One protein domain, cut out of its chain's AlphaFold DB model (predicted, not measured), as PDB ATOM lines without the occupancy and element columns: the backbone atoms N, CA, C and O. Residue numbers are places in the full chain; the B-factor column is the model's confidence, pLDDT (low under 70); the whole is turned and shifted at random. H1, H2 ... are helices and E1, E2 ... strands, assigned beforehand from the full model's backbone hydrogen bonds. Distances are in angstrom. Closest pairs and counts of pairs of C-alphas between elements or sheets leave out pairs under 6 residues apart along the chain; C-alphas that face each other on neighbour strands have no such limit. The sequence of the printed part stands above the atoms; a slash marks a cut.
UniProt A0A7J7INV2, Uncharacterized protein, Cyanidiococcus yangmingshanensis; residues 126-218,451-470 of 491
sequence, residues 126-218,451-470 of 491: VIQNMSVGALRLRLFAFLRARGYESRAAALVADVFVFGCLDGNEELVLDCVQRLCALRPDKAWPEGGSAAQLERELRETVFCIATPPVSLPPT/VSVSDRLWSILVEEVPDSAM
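This is residues 126 to 218 and 451 to 470 of the 491 residues of an uncharacterized protein of Cyanidiococcus yangmingshanensis (UniProt A0A7J7INV2). Look first for a small ribbon of two antiparallel strands, E1 and E2, at one end of a bundle of four mostly crossed helices, H1, H2, H3 and H5, in which H1 touches H2 and H5, and H3 touches H2 and only just touches H5. The helix H4 crosses H1 and H2 on the outside of this bundle. The printed part has 113 residues with two named strands and five named helices, in the order E1, H1, H2, H3, H4, E2, H5, and its class is mostly helix. It is compact, with a radius of gyration of the C-alphas of 13.6 A, and spans 41 by 32 by 25 A.

Find C-alpha 127 at (82.594, 81.713, -37.310); from there E1, residues 127 to 131, runs 13.1 A. Its partner E2 is residues 451 to 454, 10.1 A long. H1, residues 132 to 145, follows E1 and runs 20.0 A from C-alpha 132 at (70.975, 74.843, -32.355). H2 is residues 150 to 165, 22.2 A; H3 is residues 169 to 181, 18.6 A; H4 is residues 194 to 209, 22.0 A. H5, residues 455 to 464, runs 14.0 A and ends at C-alpha 464, (84.645, 74.245, -19.378).

Begin at the ribbon, where E1 and E2 are antiparallel at 142 degrees; N 128 and O 453 are 3.0 A apart and N 451 and O 130 are 2.9 A apart, both within hydrogen-bond range. From E2, the C-alphas of Val 451 and Leu 165 of H2, the closest of the two elements, are 6.0 A apart. H1 and H2, a helical hairpin, touch at a steep tilt of 45 degrees, opposite ways; their closest C-alphas, of Leu 139 and Ala 157, are 5.2 A apart. H2 and H3, also a hairpin, touch through residues 160 to 164 of H2, closest at C-alphas 163 and 169, 5.5 A. H5 touches H1, closest at C-alphas 464 and 142, 6.7 A, and only just touches H3, with 3 pairs of C-alphas within 8 A, closest at Leu 457 and Leu 173, 5.6 A. H4 touches H2 about perpendicular, at 81 degrees, closest at C-alphas 204 and 151, 5.8 A; it also touches H1, closest at C-alphas 198 and 137, 6.7 A. H4 has a kink of 27 degrees near residue 203. Every O i to N i+4 pair is within hydrogen-bond range in H1, H2, H3 and H5, and 10 of 12 are in H4.

The two C-alphas farthest apart, of Val 126 and Val 213, are 42.6 A apart. Residues 219 to 450 are not printed, and C-alphas 218 and 451 across this cut are 30.8 A apart. The link from H3 to H4, residues 182 to 193, is long. Mean pLDDT of the printed part is 74.9; look for values under 70 at residues 126 to 127, 182 to 194, 205 to 218 and 467 to 470 of this predicted model.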
ATOM      1  N   VAL A 126      87.177  82.683 -36.827       54.19
ATOM      2  CA  VAL A 126      86.403  81.762 -37.647       54.19
ATOM      3  C   VAL A 126      85.014  81.652 -37.011       54.19
ATOM      4  O   VAL A 126      84.861  81.388 -35.821       54.19
ATOM      5  N   ILE A 127      83.963  81.914 -37.786       63.72
ATOM      6  CA  ILE A 127      82.594  81.713 -37.310       63.72
ATOM      7  C   ILE A 127      82.283  80.225 -37.436       63.72
ATOM      8  O   ILE A 127      82.269  79.678 -38.543       63.72
ATOM      9  N   GLN A 128      82.007  79.568 -36.312       73.38
ATOM     10  CA  GLN A 128      81.600  78.171 -36.320       73.38
ATOM     11  C   GLN A 128      80.089  78.078 -36.502       73.38
ATOM     12  O   GLN A 128      79.315  78.596 -35.697       73.38
ATOM     13  N   ASN A 129      79.662  77.395 -37.563       82.06
ATOM     14  CA  ASN A 129      78.259  77.049 -37.759       82.06
ATOM     15  C   ASN A 129      77.983  75.701 -37.096       82.06
ATOM     16  O   ASN A 129      78.593  74.692 -37.450       82.06
ATOM     17  N   MET A 130      77.043  75.672 -36.154       85.25
ATOM     18  CA  MET A 130      76.652  74.450 -35.451       85.25
ATOM     19  C   MET A 130      75.139  74.324 -35.339       85.25
ATOM     20  O   MET A 130      74.394  75.291 -35.501       85.25
ATOM     21  N   SER A 131      74.669  73.114 -35.031       89.12
ATOM     22  CA  SER A 131      73.243  72.922 -34.786       89.12
ATOM     23  C   SER A 131      72.804  73.629 -33.502       89.12
ATOM     24  O   SER A 131      73.488  73.576 -32.476       89.12
ATOM     25  N   VAL A 132      71.612  74.222 -33.529       87.50
ATOM     26  CA  VAL A 132      70.975  74.843 -32.355       87.50
ATOM     27  C   VAL A 132      70.847  73.842 -31.200       87.50
ATOM     28  O   VAL A 132      71.006  74.205 -30.037       87.50
ATOM     29  N   GLY A 133      70.589  72.567 -31.513       85.69
ATOM     30  CA  GLY A 133      70.523  71.492 -30.521       85.69
ATOM     31  C   GLY A 133      71.855  71.248 -29.808       85.69
ATOM     32  O   GLY A 133      71.868  71.147 -28.583       85.69
ATOM     33  N   ALA A 134      72.963  71.215 -30.555       86.81
ATOM     34  CA  ALA A 134      74.299  71.028 -29.990       86.81
ATOM     35  C   ALA A 134      74.709  72.209 -29.099       86.81
ATOM     36  O   ALA A 134      75.163  71.993 -27.976       86.81
ATOM     37  N   LEU A 135      74.472  73.448 -29.552       89.56
ATOM     38  CA  LEU A 135      74.736  74.635 -28.735       89.56
ATOM     39  C   LEU A 135      73.909  74.613 -27.442       89.56
ATOM     40  O   LEU A 135      74.449  74.837 -26.360       89.56
ATOM     41  N   ARG A 136      72.612  74.286 -27.535       89.56
ATOM     42  CA  ARG A 136      71.723  74.193 -26.367       89.56
ATOM     43  C   ARG A 136      72.207  73.151 -25.364       89.56
ATOM     44  O   ARG A 136      72.245  73.442 -24.173       89.56
ATOM     45  N   LEU A 137      72.578  71.958 -25.829       87.19
ATOM     46  CA  LEU A 137      73.089  70.892 -24.967       87.19
ATOM     47  C   LEU A 137      74.389  71.306 -24.269       87.19
ATOM     48  O   LEU A 137      74.549  71.065 -23.073       87.19
ATOM     49  N   ARG A 138      75.295  71.963 -24.996       89.25
ATOM     50  CA  ARG A 138      76.583  72.392 -24.450       89.25
ATOM     51  C   ARG A 138      76.435  73.503 -23.414       89.25
ATOM     52  O   ARG A 138      76.997  73.387 -22.329       89.25
ATOM     53  N   LEU A 139      75.590  74.498 -23.679       91.12
ATOM     54  CA  LEU A 139      75.224  75.524 -22.695       91.12
ATOM     55  C   LEU A 139      74.504  74.934 -21.476       91.12
ATOM     56  O   LEU A 139      74.783  75.323 -20.345       91.12
ATOM     57  N   PHE A 140      73.612  73.963 -21.686       88.88
ATOM     58  CA  PHE A 140      72.945  73.253 -20.599       88.88
ATOM     59  C   PHE A 140      73.954  72.547 -19.688       88.88
ATOM     60  O   PHE A 140      73.928  72.749 -18.477       88.88
ATOM     61  N   ALA A 141      74.875  71.768 -20.257       85.88
ATOM     62  CA  ALA A 141      75.907  71.081 -19.489       85.88
ATOM     63  C   ALA A 141      76.832  72.055 -18.748       85.88
ATOM     64  O   ALA A 141      77.125  71.829 -17.576       85.88
ATOM     65  N   PHE A 142      77.222  73.159 -19.394       88.38
ATOM     66  CA  PHE A 142      77.984  74.235 -18.759       88.38
ATOM     67  C   PHE A 142      77.271  74.760 -17.503       88.38
ATOM     68  O   PHE A 142      77.856  74.820 -16.426       88.38
ATOM     69  N   LEU A 143      75.975  75.063 -17.596       86.81
ATOM     70  CA  LEU A 143      75.193  75.558 -16.457       86.81
ATOM     71  C   LEU A 143      75.021  74.498 -15.358       86.81
ATOM     72  O   LEU A 143      75.095  74.819 -14.171       86.81
ATOM     73  N   ARG A 144      74.846  73.222 -15.727       85.31
ATOM     74  CA  ARG A 144      74.811  72.107 -14.763       85.31
ATOM     75  C   ARG A 144      76.122  71.994 -13.986       85.31
ATOM     76  O   ARG A 144      76.080  71.809 -12.771       85.31
ATOM     77  N   ALA A 145      77.260  72.173 -14.655       80.94
ATOM     78  CA  ALA A 145      78.585  72.211 -14.033       80.94
ATOM     79  C   ALA A 145      78.717  73.335 -12.997       80.94
ATOM     80  O   ALA A 145      79.387  73.183 -11.979       80.94
ATOM     81  N   ARG A 146      78.023  74.452 -13.233       79.06
ATOM     82  CA  ARG A 146      77.945  75.607 -12.328       79.06
ATOM     83  C   ARG A 146      76.889  75.455 -11.231       79.06
ATOM     84  O   ARG A 146      76.594  76.409 -10.524       79.06
ATOM     85  N   GLY A 147      76.326  74.257 -11.065       78.75
ATOM     86  CA  GLY A 147      75.411  73.931  -9.973       78.75
ATOM     87  C   GLY A 147      73.956  74.336 -10.206       78.75
ATOM     88  O   GLY A 147      73.145  74.196  -9.292       78.75
ATOM     89  N   TYR A 148      73.591  74.791 -11.411       80.00
ATOM     90  CA  TYR A 148      72.194  75.095 -11.730       80.00
ATOM     91  C   TYR A 148      71.362  73.813 -11.702       80.00
ATOM     92  O   TYR A 148      71.764  72.793 -12.262       80.00
ATOM     93  N   GLU A 149      70.169  73.862 -11.107       81.62
ATOM     94  CA  GLU A 149      69.164  72.797 -11.227       81.62
ATOM     95  C   GLU A 149      68.805  72.563 -12.707       81.62
ATOM     96  O   GLU A 149      68.774  73.515 -13.484       81.62
ATOM     97  N   SER A 150      68.481  71.330 -13.118       81.75
ATOM     98  CA  SER A 150      68.219  70.997 -14.529       81.75
ATOM     99  C   SER A 150      67.179  71.908 -15.194       81.75
ATOM    100  O   SER A 150      67.399  72.382 -16.303       81.75
ATOM    101  N   ARG A 151      66.074  72.256 -14.524       81.12
ATOM    102  CA  ARG A 151      65.079  73.179 -15.106       81.12
ATOM    103  C   ARG A 151      65.618  74.598 -15.292       81.12
ATOM    104  O   ARG A 151      65.375  75.213 -16.326       81.12
ATOM    105  N   ALA A 152      66.353  75.097 -14.301       80.06
ATOM    106  CA  ALA A 152      66.982  76.410 -14.355       80.06
ATOM    107  C   ALA A 152      68.055  76.469 -15.453       80.06
ATOM    108  O   ALA A 152      68.050  77.387 -16.269       80.06
ATOM    109  N   ALA A 153      68.912  75.448 -15.525       84.12
ATOM    110  CA  ALA A 153      69.937  75.309 -16.552       84.12
ATOM    111  C   ALA A 153      69.330  75.264 -17.960       84.12
ATOM    112  O   ALA A 153      69.811  75.945 -18.857       84.12
ATOM    113  N   ALA A 154      68.252  74.501 -18.162       85.25
ATOM    114  CA  ALA A 154      67.601  74.392 -19.464       85.25
ATOM    115  C   ALA A 154      66.990  75.727 -19.919       85.25
ATOM    116  O   ALA A 154      67.127  76.098 -21.084       85.25
ATOM    117  N   LEU A 155      66.364  76.472 -19.002       86.00
ATOM    118  CA  LEU A 155      65.806  77.790 -19.296       86.00
ATOM    119  C   LEU A 155      66.899  78.812 -19.635       86.00
ATOM    120  O   LEU A 155      66.798  79.493 -20.651       86.00
ATOM    121  N   VAL A 156      67.949  78.912 -18.815       88.19
ATOM    122  CA  VAL A 156      69.054  79.853 -19.062       88.19
ATOM    123  C   VAL A 156      69.791  79.492 -20.357       88.19
ATOM    124  O   VAL A 156      70.085  80.379 -21.157       88.19
ATOM    125  N   ALA A 157      69.996  78.198 -20.631       90.44
ATOM    126  CA  ALA A 157      70.553  77.737 -21.900       90.44
ATOM    127  C   ALA A 157      69.691  78.167 -23.094       90.44
ATOM    128  O   ALA A 157      70.231  78.638 -24.089       90.44
ATOM    129  N   ASP A 158      68.362  78.049 -23.010       89.94
ATOM    130  CA  ASP A 158      67.471  78.472 -24.097       89.94
ATOM    131  C   ASP A 158      67.520  79.991 -24.336       89.94
ATOM    132  O   ASP A 158      67.558  80.439 -25.484       89.94
ATOM    133  N   VAL A 159      67.624  80.785 -23.265       91.00
ATOM    134  CA  VAL A 159      67.815  82.244 -23.350       91.00
ATOM    135  C   VAL A 159      69.152  82.595 -24.008       91.00
ATOM    136  O   VAL A 159      69.205  83.498 -24.844       91.00
ATOM    137  N   PHE A 160      70.229  81.876 -23.684       93.06
ATOM    138  CA  PHE A 160      71.551  82.094 -24.283       93.06
ATOM    139  C   PHE A 160      71.593  81.675 -25.755       93.06
ATOM    140  O   PHE A 160      72.064  82.441 -26.593       93.06
ATOM    141  N   VAL A 161      71.016  80.522 -26.101       91.81
ATOM    142  CA  VAL A 161      70.846  80.088 -27.499       91.81
ATOM    143  C   VAL A 161      70.079  81.138 -28.294       91.81
ATOM    144  O   VAL A 161      70.477  81.487 -29.405       91.81
ATOM    145  N   PHE A 162      68.996  81.673 -27.727       90.75
ATOM    146  CA  PHE A 162      68.260  82.759 -28.359       90.75
ATOM    147  C   PHE A 162      69.118  84.016 -28.527       90.75
ATOM    148  O   PHE A 162      69.062  84.632 -29.584       90.75
ATOM    149  N   GLY A 163      69.944  84.367 -27.538       89.81
ATOM    150  CA  GLY A 163      70.929  85.443 -27.657       89.81
ATOM    151  C   GLY A 163      71.820  85.285 -28.886       89.81
ATOM    152  O   GLY A 163      71.929  86.221 -29.673       89.81
ATOM    153  N   CYS A 164      72.371  84.094 -29.116       90.88
ATOM    154  CA  CYS A 164      73.164  83.806 -30.315       90.88
ATOM    155  C   CYS A 164      72.324  83.920 -31.602       90.88
ATOM    156  O   CYS A 164      72.729  84.588 -32.551       90.88
ATOM    157  N   LEU A 165      71.117  83.338 -31.625       86.62
ATOM    158  CA  LEU A 165      70.207  83.397 -32.783       86.62
ATOM    159  C   LEU A 165      69.772  84.822 -33.142       86.62
ATOM    160  O   LEU A 165      69.534  85.123 -34.313       86.62
ATOM    161  N   ASP A 166      69.643  85.677 -32.132       84.19
ATOM    162  CA  ASP A 166      69.207  87.064 -32.244       84.19
ATOM    163  C   ASP A 166      70.369  88.028 -32.527       84.19
ATOM    164  O   ASP A 166      70.147  89.234 -32.614       84.19
ATOM    165  N   GLY A 167      71.606  87.533 -32.673       83.94
ATOM    166  CA  GLY A 167      72.799  88.356 -32.906       83.94
ATOM    167  C   GLY A 167      73.233  89.169 -31.682       83.94
ATOM    168  O   GLY A 167      73.772  90.259 -31.823       83.94
ATOM    169  N   ASN A 168      72.933  88.668 -30.487       85.69
ATOM    170  CA  ASN A 168      73.272  89.229 -29.179       85.69
ATOM    171  C   ASN A 168      74.302  88.338 -28.454       85.69
ATOM    172  O   ASN A 168      74.268  88.198 -27.231       85.69
ATOM    173  N   GLU A 169      75.196  87.693 -29.209       88.44
ATOM    174  CA  GLU A 169      76.169  86.732 -28.681       88.44
ATOM    175  C   GLU A 169      77.125  87.357 -27.656       88.44
ATOM    176  O   GLU A 169      77.437  86.718 -26.658       88.44
ATOM    177  N   GLU A 170      77.534  88.615 -27.835       85.38
ATOM    178  CA  GLU A 170      78.427  89.305 -26.890       85.38
ATOM    179  C   GLU A 170      77.866  89.322 -25.464       85.38
ATOM    180  O   GLU A 170      78.596  89.131 -24.495       85.38
ATOM    181  N   LEU A 171      76.544  89.463 -25.321       84.94
ATOM    182  CA  LEU A 171      75.885  89.413 -24.018       84.94
ATOM    183  C   LEU A 171      75.935  88.011 -23.413       84.94
ATOM    184  O   LEU A 171      76.072  87.877 -22.200       84.94
ATOM    185  N   VAL A 172      75.821  86.975 -24.247       90.19
ATOM    186  CA  VAL A 172      75.952  85.575 -23.822       90.19
ATOM    187  C   VAL A 172      77.383  85.309 -23.370       90.19
ATOM    188  O   VAL A 172      77.589  84.765 -22.288       90.19
ATOM    189  N   LEU A 173      78.361  85.755 -24.156       88.31
ATOM    190  CA  LEU A 173      79.778  85.657 -23.840       88.31
ATOM    191  C   LEU A 173      80.112  86.350 -22.512       88.31
ATOM    192  O   LEU A 173      80.753  85.738 -21.659       88.31
ATOM    193  N   ASP A 174      79.625  87.575 -22.305       84.56
ATOM    194  CA  ASP A 174      79.786  88.315 -21.049       84.56
ATOM    195  C   ASP A 174      79.211  87.541 -19.854       84.56
ATOM    196  O   ASP A 174      79.818  87.497 -18.780       84.56
ATOM    197  N   CYS A 175      78.038  86.920 -20.017       87.62
ATOM    198  CA  CYS A 175      77.412  86.126 -18.959       87.62
ATOM    199  C   CYS A 175      78.219  84.864 -18.649       87.62
ATOM    200  O   CYS A 175      78.500  84.591 -17.483       87.62
ATOM    201  N   VAL A 176      78.632  84.124 -19.681       89.06
ATOM    202  CA  VAL A 176      79.446  82.909 -19.545       89.06
ATOM    203  C   VAL A 176      80.772  83.226 -18.854       89.06
ATOM    204  O   VAL A 176      81.130  82.542 -17.903       89.06
ATOM    205  N   GLN A 177      81.456  84.309 -19.230       86.56
ATOM    206  CA  GLN A 177      82.712  84.722 -18.592       86.56
ATOM    207  C   GLN A 177      82.546  85.066 -17.108       86.56
ATOM    208  O   GLN A 177      83.384  84.687 -16.287       86.56
ATOM    209  N   ARG A 178      81.460  85.753 -16.736       81.56
ATOM    210  CA  ARG A 178      81.169  86.034 -15.320       81.56
ATOM    211  C   ARG A 178      80.874  84.758 -14.544       81.56
ATOM    212  O   ARG A 178      81.383  84.600 -13.440       81.56
ATOM    213  N   LEU A 179      80.111  83.835 -15.129       82.88
ATOM    214  CA  LEU A 179      79.868  82.520 -14.537       82.88
ATOM    215  C   LEU A 179      81.163  81.723 -14.386       82.88
ATOM    216  O   LEU A 179      81.328  81.055 -13.371       82.88
ATOM    217  N   CYS A 180      82.099  81.844 -15.335       82.31
ATOM    218  CA  CYS A 180      83.418  81.228 -15.248       82.31
ATOM    219  C   CYS A 180      84.214  81.703 -14.027       82.31
ATOM    220  O   CYS A 180      84.814  80.878 -13.335       82.31
ATOM    221  N   ALA A 181      84.161  83.004 -13.723       75.44
ATOM    222  CA  ALA A 181      84.838  83.599 -12.571       75.44
ATOM    223  C   ALA A 181      84.271  83.134 -11.212       75.44
ATOM    224  O   ALA A 181      84.980  83.163 -10.204       75.44
ATOM    225  N   LEU A 182      83.017  82.673 -11.173       68.81
ATOM    226  CA  LEU A 182      82.415  82.061  -9.991       68.81
ATOM    227  C   LEU A 182      82.900  80.611  -9.900       68.81
ATOM    228  O   LEU A 182      82.411  79.737 -10.620       68.81
ATOM    229  N   ARG A 183      83.903  80.352  -9.053       55.34
ATOM    230  CA  ARG A 183      84.445  78.996  -8.872       55.34
ATOM    231  C   ARG A 183      83.319  78.019  -8.495       55.34
ATOM    232  O   ARG A 183      82.574  78.310  -7.562       55.34
ATOM    233  N   PRO A 184      83.192  76.865  -9.171       55.50
ATOM    234  CA  PRO A 184      82.268  75.831  -8.734       55.50
ATOM    235  C   PRO A 184      82.772  75.215  -7.420       55.50
ATOM    236  O   PRO A 184      83.918  74.785  -7.327       55.50
ATOM    237  N   ASP A 185      81.900  75.133  -6.415       45.62
ATOM    238  CA  ASP A 185      82.205  74.510  -5.114       45.62
ATOM    239  C   ASP A 185      82.214  72.970  -5.160       45.62
ATOM    240  O   ASP A 185      82.433  72.306  -4.145       45.62
ATOM    241  N   LYS A 186      81.958  72.357  -6.322       48.50
ATOM    242  CA  LYS A 186      81.901  70.899  -6.468       48.50
ATOM    243  C   LYS A 186      82.632  70.453  -7.724       48.50
ATOM    244  O   LYS A 186      82.431  71.019  -8.796       48.50
ATOM    245  N   ALA A 187      83.448  69.408  -7.574       52.47
ATOM    246  CA  ALA A 187      83.932  68.616  -8.694       52.47
ATOM    247  C   ALA A 187      82.740  68.224  -9.582       52.47
ATOM    248  O   ALA A 187      81.639  67.993  -9.069       52.47
ATOM    249  N   TRP A 188      82.963  68.200 -10.897       54.44
ATOM    250  CA  TRP A 188      81.982  67.767 -11.892       54.44
ATOM    251  C   TRP A 188      81.198  66.555 -11.372       54.44
ATOM    252  O   TRP A 188      81.836  65.643 -10.840       54.44
ATOM    253  N   PRO A 189      79.856  66.516 -11.474       56.19
ATOM    254  CA  PRO A 189      79.101  65.361 -11.014       56.19
ATOM    255  C   PRO A 189      79.628  64.114 -11.732       56.19
ATOM    256  O   PRO A 189      79.444  63.955 -12.941       56.19
ATOM    257  N   GLU A 190      80.342  63.265 -10.991       44.53
ATOM    258  CA  GLU A 190      80.910  62.020 -11.495       44.53
ATOM    259  C   GLU A 190      79.754  61.175 -12.053       44.53
ATOM    260  O   GLU A 190      78.923  60.669 -11.302       44.53
ATOM    261  N   GLY A 191      79.636  61.088 -13.383       47.22
ATOM    262  CA  GLY A 191      78.666  60.204 -14.046       47.22
ATOM    263  C   GLY A 191      77.700  60.824 -15.060       47.22
ATOM    264  O   GLY A 191      76.938  60.077 -15.668       47.22
ATOM    265  N   GLY A 192      77.716  62.136 -15.316       56.00
ATOM    266  CA  GLY A 192      76.840  62.733 -16.336       56.00
ATOM    267  C   GLY A 192      77.272  62.413 -17.774       56.00
ATOM    268  O   GLY A 192      77.980  63.209 -18.383       56.00
ATOM    269  N   SER A 193      76.861  61.270 -18.336       67.81
ATOM    270  CA  SER A 193      77.073  60.984 -19.769       67.81
ATOM    271  C   SER A 193      76.276  61.950 -20.662       67.81
ATOM    272  O   SER A 193      75.190  62.394 -20.281       67.81
ATOM    273  N   ALA A 194      76.748  62.218 -21.887       68.50
ATOM    274  CA  ALA A 194      76.046  63.076 -22.855       68.50
ATOM    275  C   ALA A 194      74.591  62.638 -23.084       68.50
ATOM    276  O   ALA A 194      73.674  63.453 -23.105       68.50
ATOM    277  N   ALA A 195      74.365  61.323 -23.172       74.25
ATOM    278  CA  ALA A 195      73.038  60.741 -23.353       74.25
ATOM    279  C   ALA A 195      72.105  60.998 -22.155       74.25
ATOM    280  O   ALA A 195      70.894  61.127 -22.333       74.25
ATOM    281  N   GLN A 196      72.654  61.083 -20.939       80.19
ATOM    282  CA  GLN A 196      71.894  61.456 -19.749       80.19
ATOM    283  C   GLN A 196      71.541  62.945 -19.767       80.19
ATOM    284  O   GLN A 196      70.380  63.283 -19.562       80.19
ATOM    285  N   LEU A 197      72.504  63.822 -20.067       79.44
ATOM    286  CA  LEU A 197      72.259  65.265 -20.165       79.44
ATOM    287  C   LEU A 197      71.259  65.597 -21.279       79.44
ATOM    288  O   LEU A 197      70.374  66.423 -21.085       79.44
ATOM    289  N   GLU A 198      71.334  64.907 -22.419       81.06
ATOM    290  CA  GLU A 198      70.338  65.018 -23.484       81.06
ATOM    291  C   GLU A 198      68.952  64.564 -23.036       81.06
ATOM    292  O   GLU A 198      67.959  65.198 -23.391       81.06
ATOM    293  N   ARG A 199      68.862  63.466 -22.276       81.88
ATOM    294  CA  ARG A 199      67.588  62.987 -21.733       81.88
ATOM    295  C   ARG A 199      67.003  64.002 -20.752       81.88
ATOM    296  O   ARG A 199      65.855  64.392 -20.931       81.88
ATOM    297  N   GLU A 200      67.803  64.485 -19.800       80.81
ATOM    298  CA  GLU A 200      67.406  65.533 -18.850       80.81
ATOM    299  C   GLU A 200      66.949  66.805 -19.578       80.81
ATOM    300  O   GLU A 200      65.913  67.387 -19.247       80.81
ATOM    301  N   LEU A 201      67.681  67.228 -20.611       80.44
ATOM    302  CA  LEU A 201      67.311  68.385 -21.418       80.44
ATOM    303  C   LEU A 201      65.988  68.145 -22.156       80.44
ATOM    304  O   LEU A 201      65.103  68.993 -22.113       80.44
ATOM    305  N   ARG A 202      65.799  66.989 -22.802       78.62
ATOM    306  CA  ARG A 202      64.538  66.671 -23.497       78.62
ATOM    307  C   ARG A 202      63.354  66.639 -22.532       78.62
ATOM    308  O   ARG A 202      62.304  67.183 -22.860       78.62
ATOM    309  N   GLU A 203      63.521  66.058 -21.347       77.38
ATOM    310  CA  GLU A 203      62.486  66.012 -20.306       77.38
ATOM    311  C   GLU A 203      62.137  67.412 -19.769       77.38
ATOM    312  O   GLU A 203      60.972  67.705 -19.488       77.38
ATOM    313  N   THR A 204      63.120  68.312 -19.676       72.31
ATOM    314  CA  THR A 204      62.923  69.681 -19.168       72.31
ATOM    315  C   THR A 204      62.441  70.674 -20.226       72.31
ATOM    316  O   THR A 204      61.686  71.581 -19.884       72.31
ATOM    317  N   VAL A 205      62.774  70.501 -21.509       62.84
ATOM    318  CA  VAL A 205      62.345  71.398 -22.604       62.84
ATOM    319  C   VAL A 205      60.822  71.412 -22.781       62.84
ATOM    320  O   VAL A 205      60.246  72.475 -23.024       62.84
ATOM    321  N   PHE A 206      60.130  70.287 -22.568       53.94
ATOM    322  CA  PHE A 206      58.657  70.262 -22.556       53.94
ATOM    323  C   PHE A 206      58.057  71.106 -21.420       53.94
ATOM    324  O   PHE A 206      56.953  71.633 -21.558       53.94
ATOM    325  N   CYS A 207      58.801  71.301 -20.329       43.41
ATOM    326  CA  CYS A 207      58.419  72.190 -19.234       43.41
ATOM    327  C   CYS A 207      58.747  73.668 -19.515       43.41
ATOM    328  O   CYS A 207      58.441  74.501 -18.674       43.41
ATOM    329  N   ILE A 208      59.395  74.006 -20.636       50.00
ATOM    330  CA  ILE A 208      59.718  75.390 -21.037       50.00
ATOM    331  C   ILE A 208      58.803  75.829 -22.192       50.00
ATOM    332  O   ILE A 208      58.270  76.935 -22.168       50.00
ATOM    333  N   ALA A 209      58.565  74.942 -23.170       36.22
ATOM    334  CA  ALA A 209      57.702  75.190 -24.334       36.22
ATOM    335  C   ALA A 209      56.200  75.225 -23.992       36.22
ATOM    336  O   ALA A 209      55.426  75.948 -24.618       36.22
ATOM    337  N   THR A 210      55.796  74.475 -22.971       37.84
ATOM    338  CA  THR A 210      54.493  74.590 -22.315       37.84
ATOM    339  C   THR A 210      54.760  75.077 -20.899       37.84
ATOM    340  O   THR A 210      55.537  74.430 -20.195       37.84
ATOM    341  N   PRO A 211      54.175  76.212 -20.473       32.88
ATOM    342  CA  PRO A 211      54.448  76.764 -19.157       32.88
ATOM    343  C   PRO A 211      54.137  75.687 -18.114       32.88
ATOM    344  O   PRO A 211      53.021  75.155 -18.109       32.88
ATOM    345  N   PRO A 212      55.086  75.331 -17.239       33.44
ATOM    346  CA  PRO A 212      54.791  74.386 -16.193       33.44
ATOM    347  C   PRO A 212      53.842  75.100 -15.227       33.44
ATOM    348  O   PRO A 212      54.021  76.279 -14.917       33.44
ATOM    349  N   VAL A 213      52.829  74.387 -14.729       36.09
ATOM    350  CA  VAL A 213      51.876  74.905 -13.723       36.09
ATOM    351  C   VAL A 213      52.608  75.406 -12.461       36.09
ATOM    352  O   VAL A 213      52.073  76.199 -11.690       36.09
ATOM    353  N   SER A 214      53.871  75.010 -12.293       33.84
ATOM    354  CA  SER A 214      54.807  75.526 -11.305       33.84
ATOM    355  C   SER A 214      56.219  75.610 -11.900       33.84
ATOM    356  O   SER A 214      56.790  74.583 -12.282       33.84
ATOM    357  N   LEU A 215      56.809  76.808 -11.936       42.75
ATOM    358  CA  LEU A 215      58.266  76.958 -12.044       42.75
ATOM    359  C   LEU A 215      58.932  76.218 -10.865       42.75
ATOM    360  O   LEU A 215      58.273  76.040  -9.833       42.75
ATOM    361  N   PRO A 216      60.185  75.738 -10.995       45.06
ATOM    362  CA  PRO A 216      60.894  75.185  -9.843       45.06
ATOM    363  C   PRO A 216      60.818  76.193  -8.685       45.06
ATOM    364  O   PRO A 216      60.920  77.399  -8.936       45.06
ATOM    365  N   PRO A 217      60.558  75.748  -7.443       45.50
ATOM    366  CA  PRO A 217      60.498  76.647  -6.304       45.50
ATOM    367  C   PRO A 217      61.856  77.331  -6.171       45.50
ATOM    368  O   PRO A 217      62.813  76.725  -5.714       45.50
ATOM    369  N   THR A 218      61.944  78.587  -6.597       53.59
ATOM    370  CA  THR A 218      63.095  79.456  -6.356       53.59
ATOM    371  C   THR A 218      62.963  79.947  -4.916       53.59
ATOM    372  O   THR A 218      62.119  80.815  -4.659       53.59
ATOM    373  N   VAL A 451      73.105  77.862 -36.049       86.50
ATOM    374  CA  VAL A 451      73.522  79.097 -35.386       86.50
ATOM    375  C   VAL A 451      75.024  79.299 -35.562       86.50
ATOM    376  O   VAL A 451      75.809  78.355 -35.449       86.50
ATOM    377  N   SER A 452      75.402  80.538 -35.859       85.19
ATOM    378  CA  SER A 452      76.782  81.008 -35.882       85.19
ATOM    379  C   SER A 452      77.227  81.360 -34.467       85.19
ATOM    380  O   SER A 452      76.527  82.113 -33.787       85.19
ATOM    381  N   VAL A 453      78.375  80.838 -34.044       86.38
ATOM    382  CA  VAL A 453      78.984  81.126 -32.741       86.38
ATOM    383  C   VAL A 453      80.431  81.558 -32.960       86.38
ATOM    384  O   VAL A 453      81.137  80.964 -33.779       86.38
ATOM    385  N   SER A 454      80.877  82.590 -32.246       87.75
ATOM    386  CA  SER A 454      82.273  83.023 -32.261       87.75
ATOM    387  C   SER A 454      83.193  81.963 -31.655       87.75
ATOM    388  O   SER A 454      82.856  81.299 -30.669       87.75
ATOM    389  N   ASP A 455      84.414  81.864 -32.187       85.75
ATOM    390  CA  ASP A 455      85.459  81.004 -31.622       85.75
ATOM    391  C   ASP A 455      85.697  81.272 -30.131       85.75
ATOM    392  O   ASP A 455      86.005  80.351 -29.379       85.75
ATOM    393  N   ARG A 456      85.525  82.519 -29.676       88.69
ATOM    394  CA  ARG A 456      85.750  82.895 -28.276       88.69
ATOM    395  C   ARG A 456      84.707  82.283 -27.346       88.69
ATOM    396  O   ARG A 456      85.082  81.718 -26.321       88.69
ATOM    397  N   LEU A 457      83.420  82.381 -27.686       88.75
ATOM    398  CA  LEU A 457      82.367  81.735 -26.899       88.75
ATOM    399  C   LEU A 457      82.516  80.215 -26.957       88.75
ATOM    400  O   LEU A 457      82.424  79.546 -25.930       88.75
ATOM    401  N   TRP A 458      82.800  79.673 -28.142       89.25
ATOM    402  CA  TRP A 458      82.966  78.237 -28.312       89.25
ATOM    403  C   TRP A 458      84.141  77.671 -27.511       89.25
ATOM    404  O   TRP A 458      83.968  76.670 -26.822       89.25
ATOM    405  N   SER A 459      85.300  78.331 -27.546       87.69
ATOM    406  CA  SER A 459      86.504  77.885 -26.834       87.69
ATOM    407  C   SER A 459      86.255  77.787 -25.332       87.69
ATOM    408  O   SER A 459      86.541  76.752 -24.743       87.69
ATOM    409  N   ILE A 460      85.611  78.798 -24.733       87.12
ATOM    410  CA  ILE A 460      85.260  78.766 -23.305       87.12
ATOM    411  C   ILE A 460      84.337  77.580 -23.005       87.12
ATOM    412  O   ILE A 460      84.547  76.853 -22.041       87.12
ATOM    413  N   LEU A 461      83.323  77.342 -23.841       87.62
ATOM    414  CA  LEU A 461      82.393  76.232 -23.624       87.62
ATOM    415  C   LEU A 461      83.046  74.853 -23.780       87.62
ATOM    416  O   LEU A 461      82.611  73.914 -23.117       87.62
ATOM    417  N   VAL A 462      84.049  74.713 -24.648       85.75
ATOM    418  CA  VAL A 462      84.811  73.467 -24.831       85.75
ATOM    419  C   VAL A 462      85.782  73.235 -23.674       85.75
ATOM    420  O   VAL A 462      85.870  72.118 -23.175       85.75
ATOM    421  N   GLU A 463      86.478  74.277 -23.220       85.06
ATOM    422  CA  GLU A 463      87.385  74.199 -22.068       85.06
ATOM    423  C   GLU A 463      86.636  73.830 -20.781       85.06
ATOM    424  O   GLU A 463      87.101  73.012 -19.990       85.06
ATOM    425  N   GLU A 464      85.450  74.407 -20.591       81.81
ATOM    426  CA  GLU A 464      84.645  74.245 -19.378       81.81
ATOM    427  C   GLU A 464      83.770  72.984 -19.387       81.81
ATOM    428  O   GLU A 464      83.303  72.539 -18.335       81.81
ATOM    429  N   VAL A 465      83.521  72.398 -20.563       78.94
ATOM    430  CA  VAL A 465      82.713  71.182 -20.711       78.94
ATOM    431  C   VAL A 465      83.480  70.141 -21.527       78.94
ATOM    432  O   VAL A 465      83.460  70.199 -22.761       78.94
ATOM    433  N   PRO A 466      84.104  69.143 -20.871       70.31
ATOM    434  CA  PRO A 466      84.960  68.185 -21.557       70.31
ATOM    435  C   PRO A 466      84.181  67.375 -22.600       70.31
ATOM    436  O   PRO A 466      83.027  66.994 -22.389       70.31
ATOM    437  N   ASP A 467      84.829  67.040 -23.717       66.31
ATOM    438  CA  ASP A 467      84.208  66.276 -24.810       66.31
ATOM    439  C   ASP A 467      83.736  64.874 -24.380       66.31
ATOM    440  O   ASP A 467      82.792  64.320 -24.950       66.31
ATOM    441  N   SER A 468      84.316  64.309 -23.319       59.03
ATOM    442  CA  SER A 468      83.848  63.060 -22.703       59.03
ATOM    443  C   SER A 468      82.428  63.165 -22.126       59.03
ATOM    444  O   SER A 468      81.705  62.173 -22.099       59.03
ATOM    445  N   ALA A 469      81.987  64.364 -21.731       57.22
ATOM    446  CA  ALA A 469      80.615  64.639 -21.300       57.22
ATOM    447  C   ALA A 469      79.653  64.910 -22.475       57.22
ATOM    448  O   ALA A 469      78.447  65.020 -22.262       57.22
ATOM    449  N   MET A 470      80.169  65.014 -23.707       57.31
ATOM    450  CA  MET A 470      79.427  65.383 -24.926       57.31
ATOM    451  C   MET A 470      79.433  64.298 -26.007       57.31
ATOM    452  O   MET A 470      78.696  64.383 -26.987       57.31
TER     453      MET A 470